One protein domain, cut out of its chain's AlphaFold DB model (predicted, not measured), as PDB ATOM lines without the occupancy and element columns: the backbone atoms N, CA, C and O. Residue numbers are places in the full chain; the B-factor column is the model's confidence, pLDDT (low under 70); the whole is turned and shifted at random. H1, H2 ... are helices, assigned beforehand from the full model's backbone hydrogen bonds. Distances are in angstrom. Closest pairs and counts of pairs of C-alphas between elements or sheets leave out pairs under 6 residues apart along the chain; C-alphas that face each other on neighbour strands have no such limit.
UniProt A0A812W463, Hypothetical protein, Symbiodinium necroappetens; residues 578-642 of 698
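Overview. This is residues 578 to 642 of the 698 residues of the protein "Hypothetical protein" of Symbiodinium necroappetens (UniProt A0A812W463). Two long helices, H1 and H2, meet near the last residues of H1 and the first of H2 and make an open L, joined at the corner by a looped link. The far part of each arm sticks out: residues 579 to 585, of which 580 to 585 belong to H1, residues 587 to 593 of H1 and residues 622 to 642 of H2 stand free. The printed part has 65 residues with two named helices, H1 then H2, and no named strand; its class is all helix. It is extended, with a radius of gyration of the C-alphas of 16.8 A, and flat, spanning 46 by 36 by 16 A.

Along the chain. H1 holds residues 580 to 602 and is 32.7 A long, beginning at C-alpha 580 at (16.686, 0.810, -60.242). H2 holds residues 613 to 642 and is 42.3 A long, ending at C-alpha 642 at (54.293, -20.746, -52.420).

Arrangement. H1 touches H2 with residues 597 to 602 alone, and H2 touches H1 with residues 613 to 617 alone. Their closest C-alphas, those of Val 598 and Ala 617, are 5.6 A apart. Their lines are about perpendicular, at 81 degrees. In H1 and H2 every O i to N i+4 pair is within hydrogen-bond range.

Size, cuts and confidence. The two C-alphas farthest apart, those of Gly 610 and Leu 642, are 49.4 A apart. The printed part has no cut, and the link from H1 to H2, 10 residues, is short. The mean pLDDT of the printed part is 87.9, and no printed residue is under 70.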
ATOM      1  N   VAL A 578      12.544   6.087 -57.016       88.81
ATOM      2  CA  VAL A 578      13.998   5.930 -57.117       88.81
ATOM      3  C   VAL A 578      14.350   5.176 -58.395       88.81
ATOM      4  O   VAL A 578      13.554   4.394 -58.910       88.81
ATOM      5  N   SER A 579      15.553   5.410 -58.919       92.12
ATOM      6  CA  SER A 579      16.090   4.607 -60.022       92.12
ATOM      7  C   SER A 579      16.258   3.144 -59.593       92.12
ATOM      8  O   SER A 579      16.340   2.852 -58.401       92.12
ATOM      9  N   GLU A 580      16.396   2.221 -60.546       93.44
ATOM     10  CA  GLU A 580      16.686   0.810 -60.242       93.44
ATOM     11  C   GLU A 580      17.959   0.658 -59.389       93.44
ATOM     12  O   GLU A 580      17.962  -0.035 -58.374       93.44
ATOM     13  N   GLN A 581      19.028   1.383 -59.742       92.81
ATOM     14  CA  GLN A 581      20.264   1.424 -58.952       92.81
ATOM     15  C   GLN A 581      20.033   2.015 -57.554       92.81
ATOM     16  O   GLN A 581      20.633   1.561 -56.580       92.81
ATOM     17  N   GLY A 582      19.156   3.016 -57.447       92.62
ATOM     18  CA  GLY A 582      18.716   3.565 -56.171       92.62
ATOM     19  C   GLY A 582      18.007   2.509 -55.325       92.62
ATOM     20  O   GLY A 582      18.362   2.327 -54.162       92.62
ATOM     21  N   GLN A 583      17.069   1.756 -55.900       94.25
ATOM     22  CA  GLN A 583      16.368   0.687 -55.190       94.25
ATOM     23  C   GLN A 583      17.333  -0.406 -54.712       94.25
ATOM     24  O   GLN A 583      17.291  -0.779 -53.543       94.25
ATOM     25  N   GLN A 584      18.273  -0.837 -55.560       94.31
ATOM     26  CA  GLN A 584      19.318  -1.794 -55.175       94.31
ATOM     27  C   GLN A 584      20.156  -1.294 -53.985       94.31
ATOM     28  O   GLN A 584      20.524  -2.074 -53.105       94.31
ATOM     29  N   GLU A 585      20.453   0.008 -53.927       94.06
ATOM     30  CA  GLU A 585      21.140   0.611 -52.782       94.06
ATOM     31  C   GLU A 585      20.250   0.651 -51.531       94.06
ATOM     32  O   GLU A 585      20.745   0.353 -50.446       94.06
ATOM     33  N   LEU A 586      18.953   0.961 -51.642       92.81
ATOM     34  CA  LEU A 586      18.022   0.894 -50.504       92.81
ATOM     35  C   LEU A 586      17.929  -0.526 -49.939       92.81
ATOM     36  O   LEU A 586      18.050  -0.716 -48.727       92.81
ATOM     37  N   ASP A 587      17.807  -1.526 -50.811       94.38
ATOM     38  CA  ASP A 587      17.771  -2.938 -50.429       94.38
ATOM     39  C   ASP A 587      19.083  -3.359 -49.760       94.38
ATOM     40  O   ASP A 587      19.087  -4.073 -48.750       94.38
ATOM     41  N   PHE A 588      20.218  -2.867 -50.273       94.06
ATOM     42  CA  PHE A 588      21.508  -3.046 -49.620       94.06
ATOM     43  C   PHE A 588      21.499  -2.453 -48.206       94.06
ATOM     44  O   PHE A 588      21.950  -3.123 -47.274       94.06
ATOM     45  N   GLN A 589      21.033  -1.212 -48.026       93.12
ATOM     46  CA  GLN A 589      21.040  -0.547 -46.717       93.12
ATOM     47  C   GLN A 589      20.115  -1.258 -45.729       93.12
ATOM     48  O   GLN A 589      20.516  -1.506 -44.592       93.12
ATOM     49  N   ALA A 590      18.934  -1.693 -46.173       92.44
ATOM     50  CA  ALA A 590      18.019  -2.501 -45.374       92.44
ATOM     51  C   ALA A 590      18.657  -3.837 -44.956       92.44
ATOM     52  O   ALA A 590      18.605  -4.227 -43.785       92.44
ATOM     53  N   LYS A 591      19.341  -4.519 -45.884       92.94
ATOM     54  CA  LYS A 591      20.091  -5.748 -45.592       92.94
ATOM     55  C   LYS A 591      21.232  -5.497 -44.606       92.94
ATOM     56  O   LYS A 591      21.415  -6.292 -43.685       92.94
ATOM     57  N   ALA A 592      21.980  -4.407 -44.769       91.50
ATOM     58  CA  ALA A 592      23.069  -4.031 -43.875       91.50
ATOM     59  C   ALA A 592      22.553  -3.695 -42.466       91.50
ATOM     60  O   ALA A 592      23.115  -4.180 -41.486       91.50
ATOM     61  N   ALA A 593      21.457  -2.938 -42.357       91.38
ATOM     62  CA  ALA A 593      20.795  -2.635 -41.091       91.38
ATOM     63  C   ALA A 593      20.305  -3.913 -40.395       91.38
ATOM     64  O   ALA A 593      20.572  -4.116 -39.211       91.38
ATOM     65  N   ARG A 594      19.672  -4.831 -41.139       91.81
ATOM     66  CA  ARG A 594      19.255  -6.138 -40.612       91.81
ATOM     67  C   ARG A 594      20.448  -6.964 -40.137       91.81
ATOM     68  O   ARG A 594      20.399  -7.529 -39.051       91.81
ATOM     69  N   GLN A 595      21.524  -7.023 -40.921       91.06
ATOM     70  CA  GLN A 595      22.735  -7.747 -40.539       91.06
ATOM     71  C   GLN A 595      23.344  -7.179 -39.251       91.06
ATOM     72  O   GLN A 595      23.731  -7.949 -38.376       91.06
ATOM     73  N   ARG A 596      23.382  -5.854 -39.095       90.06
ATOM     74  CA  ARG A 596      23.860  -5.212 -37.862       90.06
ATOM     75  C   ARG A 596      22.974  -5.515 -36.664       90.06
ATOM     76  O   ARG A 596      23.508  -5.777 -35.594       90.06
ATOM     77  N   LYS A 597      21.654  -5.558 -36.849       91.62
ATOM     78  CA  LYS A 597      20.708  -5.953 -35.799       91.62
ATOM     79  C   LYS A 597      20.965  -7.392 -35.331       91.62
ATOM     80  O   LYS A 597      21.018  -7.662 -34.137       91.62
ATOM     81  N   VAL A 598      21.212  -8.306 -36.275       91.81
ATOM     82  CA  VAL A 598      21.589  -9.702 -35.989       91.81
ATOM     83  C   VAL A 598      22.939  -9.790 -35.269       91.81
ATOM     84  O   VAL A 598      23.080 -10.548 -34.312       91.81
ATOM     85  N   GLU A 599      23.933  -9.009 -35.695       89.06
ATOM     86  CA  GLU A 599      25.237  -8.936 -35.027       89.06
ATOM     87  C   GLU A 599      25.114  -8.385 -33.600       89.06
ATOM     88  O   GLU A 599      25.704  -8.955 -32.687       89.06
ATOM     89  N   ALA A 600      24.301  -7.348 -33.393       89.75
ATOM     90  CA  ALA A 600      24.029  -6.752 -32.090       89.75
ATOM     91  C   ALA A 600      23.353  -7.720 -31.115       89.75
ATOM     92  O   ALA A 600      23.722  -7.803 -29.939       89.75
ATOM     93  N   TYR A 601      22.396  -8.496 -31.625       90.94
ATOM     94  CA  TYR A 601      21.774  -9.584 -30.882       90.94
ATOM     95  C   TYR A 601      22.807 -10.648 -30.495       90.94
ATOM     96  O   TYR A 601      22.932 -11.000 -29.322       90.94
ATOM     97  N   ARG A 602      23.614 -11.107 -31.458       87.94
ATOM     98  CA  ARG A 602      24.643 -12.133 -31.238       87.94
ATOM     99  C   ARG A 602      25.729 -11.690 -30.257       87.94
ATOM    100  O   ARG A 602      26.219 -12.495 -29.471       87.94
ATOM    101  N   ASP A 603      26.107 -10.420 -30.302       84.75
ATOM    102  CA  ASP A 603      27.078  -9.830 -29.382       84.75
ATOM    103  C   ASP A 603      26.492  -9.577 -27.984       84.75
ATOM    104  O   ASP A 603      27.239  -9.275 -27.050       84.75
ATOM    105  N   GLY A 604      25.179  -9.771 -27.827       83.81
ATOM    106  CA  GLY A 604      24.497  -9.857 -26.545       83.81
ATOM    107  C   GLY A 604      24.001  -8.526 -26.003       83.81
ATOM    108  O   GLY A 604      23.652  -8.475 -24.830       83.81
ATOM    109  N   TYR A 605      23.946  -7.460 -26.801       82.81
ATOM    110  CA  TYR A 605      23.504  -6.140 -26.328       82.81
ATOM    111  C   TYR A 605      22.154  -5.673 -26.860       82.81
ATOM    112  O   TYR A 605      21.582  -4.727 -26.317       82.81
ATOM    113  N   LEU A 606      21.614  -6.388 -27.842       87.12
ATOM    114  CA  LEU A 606      20.212  -6.307 -28.226       87.12
ATOM    115  C   LEU A 606      19.460  -7.521 -27.659       87.12
ATOM    116  O   LEU A 606      20.010  -8.625 -27.591       87.12
ATOM    117  N   SER A 607      18.232  -7.315 -27.196       83.88
ATOM    118  CA  SER A 607      17.326  -8.402 -26.799       83.88
ATOM    119  C   SER A 607      16.495  -8.855 -27.999       83.88
ATOM    120  O   SER A 607      16.312  -8.079 -28.935       83.88
ATOM    121  N   ASP A 608      16.025 -10.106 -27.996       81.81
ATOM    122  CA  ASP A 608      15.103 -10.554 -29.043       81.81
ATOM    123  C   ASP A 608      13.764  -9.842 -28.849       81.81
ATOM    124  O   ASP A 608      13.169  -9.907 -27.775       81.81
ATOM    125  N   ASP A 609      13.326  -9.138 -29.880       82.44
ATOM    126  CA  ASP A 609      12.037  -8.455 -29.947       82.44
ATOM    127  C   ASP A 609      10.977  -9.317 -30.653       82.44
ATOM    128  O   ASP A 609       9.904  -8.830 -30.996       82.44
ATOM    129  N   GLY A 610      11.284 -10.594 -30.915       79.31
ATOM    130  CA  GLY A 610      10.407 -11.506 -31.646       79.31
ATOM    131  C   GLY A 610      10.514 -11.367 -33.166       79.31
ATOM    132  O   GLY A 610       9.797 -12.050 -33.891       79.31
ATOM    133  N   SER A 611      11.438 -10.547 -33.690       85.25
ATOM    134  CA  SER A 611      11.629 -10.368 -35.142       85.25
ATOM    135  C   SER A 611      12.423 -11.496 -35.830       85.25
ATOM    136  O   SER A 611      12.888 -11.346 -36.965       85.25
ATOM    137  N   GLY A 612      12.594 -12.642 -35.160       89.06
ATOM    138  CA  GLY A 612      13.346 -13.792 -35.673       89.06
ATOM    139  C   GLY A 612      14.863 -13.574 -35.679       89.06
ATOM    140  O   GLY A 612      15.575 -14.138 -36.520       89.06
ATOM    141  N   LEU A 613      15.379 -12.733 -34.773       90.25
ATOM    142  CA  LEU A 613      16.813 -12.438 -34.674       90.25
ATOM    143  C   LEU A 613      17.621 -13.671 -34.280       90.25
ATOM    144  O   LEU A 613      18.697 -13.882 -34.842       90.25
ATOM    145  N   ALA A 614      17.090 -14.506 -33.383       90.06
ATOM    146  CA  ALA A 614      17.729 -15.753 -32.976       90.06
ATOM    147  C   ALA A 614      17.981 -16.692 -34.168       90.06
ATOM    148  O   ALA A 614      19.107 -17.148 -34.386       90.06
ATOM    149  N   ASP A 615      16.966 -16.911 -35.005       91.50
ATOM    150  CA  ASP A 615      17.080 -17.762 -36.192       91.50
ATOM    151  C   ASP A 615      18.051 -17.192 -37.222       91.50
ATOM    152  O   ASP A 615      18.856 -17.924 -37.807       91.50
ATOM    153  N   ALA A 616      17.997 -15.877 -37.447       91.88
ATOM    154  CA  ALA A 616      18.918 -15.202 -38.349       91.88
ATOM    155  C   ALA A 616      20.368 -15.307 -37.851       91.88
ATOM    156  O   ALA A 616      21.253 -15.644 -38.638       91.88
ATOM    157  N   ALA A 617      20.610 -15.112 -36.550       89.81
ATOM    158  CA  ALA A 617      21.929 -15.254 -35.938       89.81
ATOM    159  C   ALA A 617      22.474 -16.680 -36.082       89.81
ATOM    160  O   ALA A 617      23.626 -16.861 -36.490       89.81
ATOM    161  N   ASN A 618      21.634 -17.690 -35.843       89.38
ATOM    162  CA  ASN A 618      21.987 -19.099 -36.011       89.38
ATOM    163  C   ASN A 618      22.330 -19.440 -37.469       89.38
ATOM    164  O   ASN A 618      23.324 -20.120 -37.740       89.38
ATOM    165  N   LYS A 619      21.544 -18.941 -38.432       92.38
ATOM    166  CA  LYS A 619      21.820 -19.107 -39.869       92.38
ATOM    167  C   LYS A 619      23.142 -18.446 -40.263       92.38
ATOM    168  O   LYS A 619      23.958 -19.072 -40.943       92.38
ATOM    169  N   THR A 620      23.388 -17.219 -39.803       89.25
ATOM    170  CA  THR A 620      24.646 -16.508 -40.055       89.25
ATOM    171  C   THR A 620      25.839 -17.270 -39.480       89.25
ATOM    172  O   THR A 620      26.805 -17.488 -40.210       89.25
ATOM    173  N   ALA A 621      25.762 -17.755 -38.238       86.31
ATOM    174  CA  ALA A 621      26.833 -18.534 -37.613       86.31
ATOM    175  C   ALA A 621      27.184 -19.798 -38.420       86.31
ATOM    176  O   ALA A 621      28.352 -20.025 -38.741       86.31
ATOM    177  N   LYS A 622      26.174 -20.569 -38.852       87.94
ATOM    178  CA  LYS A 622      26.381 -21.750 -39.713       87.94
ATOM    179  C   LYS A 622      27.063 -21.387 -41.034       87.94
ATOM    180  O   LYS A 622      27.989 -22.077 -41.461       87.94
ATOM    181  N   SER A 623      26.644 -20.291 -41.669       88.19
ATOM    182  CA  SER A 623      27.250 -19.828 -42.924       88.19
ATOM    183  C   SER A 623      28.703 -19.358 -42.755       88.19
ATOM    184  O   SER A 623      29.541 -19.643 -43.611       88.19
ATOM    185  N   GLU A 624      29.033 -18.700 -41.637       86.31
ATOM    186  CA  GLU A 624      30.397 -18.252 -41.333       86.31
ATOM    187  C   GLU A 624      31.351 -19.451 -41.190       86.31
ATOM    188  O   GLU A 624      32.444 -19.418 -41.755       86.31
ATOM    189  N   ILE A 625      30.919 -20.542 -40.545       85.31
ATOM    190  CA  ILE A 625      31.713 -21.779 -40.413       85.31
ATOM    191  C   ILE A 625      32.064 -22.367 -41.788       85.31
ATOM    192  O   ILE A 625      33.209 -22.757 -42.031       85.31
ATOM    193  N   VAL A 626      31.100 -22.416 -42.713       87.50
ATOM    194  CA  VAL A 626      31.327 -22.933 -44.073       87.50
ATOM    195  C   VAL A 626      32.321 -22.051 -44.834       87.50
ATOM    196  O   VAL A 626      33.280 -22.562 -45.419       87.50
ATOM    197  N   LEU A 627      32.140 -20.729 -44.788       86.56
ATOM    198  CA  LEU A 627      33.054 -19.774 -45.423       86.56
ATOM    199  C   LEU A 627      34.468 -19.858 -44.837       86.56
ATOM    200  O   LEU A 627      35.453 -19.705 -45.558       86.56
ATOM    201  N   ASP A 628      34.590 -20.123 -43.541       82.19
ATOM    202  CA  ASP A 628      35.880 -20.263 -42.875       82.19
ATOM    203  C   ASP A 628      36.629 -21.516 -43.310       82.19
ATOM    204  O   ASP A 628      37.827 -21.430 -43.597       82.19
ATOM    205  N   ARG A 629      35.924 -22.640 -43.480       84.12
ATOM    206  CA  ARG A 629      36.492 -23.852 -44.088       84.12
ATOM    207  C   ARG A 629      36.992 -23.576 -45.506       84.12
ATOM    208  O   ARG A 629      38.132 -23.902 -45.826       84.12
ATOM    209  N   GLN A 630      36.199 -22.891 -46.332       86.94
ATOM    210  CA  GLN A 630      36.608 -22.522 -47.695       86.94
ATOM    211  C   GLN A 630      37.853 -21.620 -47.707       86.94
ATOM    212  O   GLN A 630      38.788 -21.848 -48.480       86.94
ATOM    213  N   ARG A 631      37.910 -20.617 -46.820       81.56
ATOM    214  CA  ARG A 631      39.080 -19.735 -46.661       81.56
ATOM    215  C   ARG A 631      40.311 -20.498 -46.173       81.56
ATOM    216  O   ARG A 631      41.422 -20.185 -46.597       81.56
ATOM    217  N   ALA A 632      40.146 -21.466 -45.273       81.12
ATOM    218  CA  ALA A 632      41.234 -22.321 -44.810       81.12
ATOM    219  C   ALA A 632      41.797 -23.172 -45.958       81.12
ATOM    220  O   ALA A 632      43.004 -23.134 -46.188       81.12
ATOM    221  N   CYS A 633      40.936 -23.824 -46.748       85.12
ATOM    222  CA  CYS A 633      41.350 -24.602 -47.920       85.12
ATOM    223  C   CYS A 633      42.071 -23.740 -48.966       85.12
ATOM    224  O   CYS A 633      43.150 -24.103 -49.432       85.12
ATOM    225  N   LYS A 634      41.521 -22.561 -49.301       85.31
ATOM    226  CA  LYS A 634      42.153 -21.635 -50.256       85.31
ATOM    227  C   LYS A 634      43.552 -21.216 -49.797       85.31
ATOM    228  O   LYS A 634      44.468 -21.157 -50.608       85.31
ATOM    229  N   ARG A 635      43.734 -20.951 -48.500       77.62
ATOM    230  CA  ARG A 635      45.043 -20.594 -47.936       77.62
ATOM    231  C   ARG A 635      46.016 -21.758 -47.924       77.62
ATOM    232  O   ARG A 635      47.164 -21.553 -48.290       77.62
ATOM    233  N   ALA A 636      45.577 -22.954 -47.535       82.12
ATOM    234  CA  ALA A 636      46.421 -24.146 -47.577       82.12
ATOM    235  C   ALA A 636      46.953 -24.386 -48.998       82.12
ATOM    236  O   ALA A 636      48.136 -24.663 -49.170       82.12
ATOM    237  N   ARG A 637      46.109 -24.162 -50.012       85.94
ATOM    238  CA  ARG A 637      46.512 -24.198 -51.419       85.94
ATOM    239  C   ARG A 637      47.548 -23.124 -51.759       85.94
ATOM    240  O   ARG A 637      48.612 -23.476 -52.241       85.94
ATOM    241  N   ILE A 638      47.291 -21.851 -51.438       81.38
ATOM    242  CA  ILE A 638      48.252 -20.757 -51.690       81.38
ATOM    243  C   ILE A 638      49.592 -21.019 -50.988       81.38
ATOM    244  O   ILE A 638      50.646 -20.823 -51.581       81.38
ATOM    245  N   GLN A 639      49.569 -21.483 -49.737       80.75
ATOM    246  CA  GLN A 639      50.778 -21.805 -48.985       80.75
ATOM    247  C   GLN A 639      51.532 -22.973 -49.625       80.75
ATOM    248  O   GLN A 639      52.748 -22.902 -49.761       80.75
ATOM    249  N   SER A 640      50.818 -24.017 -50.052       82.75
ATOM    250  CA  SER A 640      51.394 -25.137 -50.797       82.75
ATOM    251  C   SER A 640      52.019 -24.668 -52.111       82.75
ATOM    252  O   SER A 640      53.130 -25.076 -52.426       82.75
ATOM    253  N   ASP A 641      51.349 -23.781 -52.849       82.56
ATOM    254  CA  ASP A 641      51.849 -23.221 -54.105       82.56
ATOM    255  C   ASP A 641      53.109 -22.373 -53.866       82.56
ATOM    256  O   ASP A 641      54.101 -22.527 -54.578       82.56
ATOM    257  N   LEU A 642      53.124 -21.539 -52.819       79.31
ATOM    258  CA  LEU A 642      54.293 -20.746 -52.420       79.31
ATOM    259  C   LEU A 642      55.466 -21.630 -51.984       79.31
ATOM    260  O   LEU A 642      56.596 -21.401 -52.413       79.31
TER     261      LEU A 642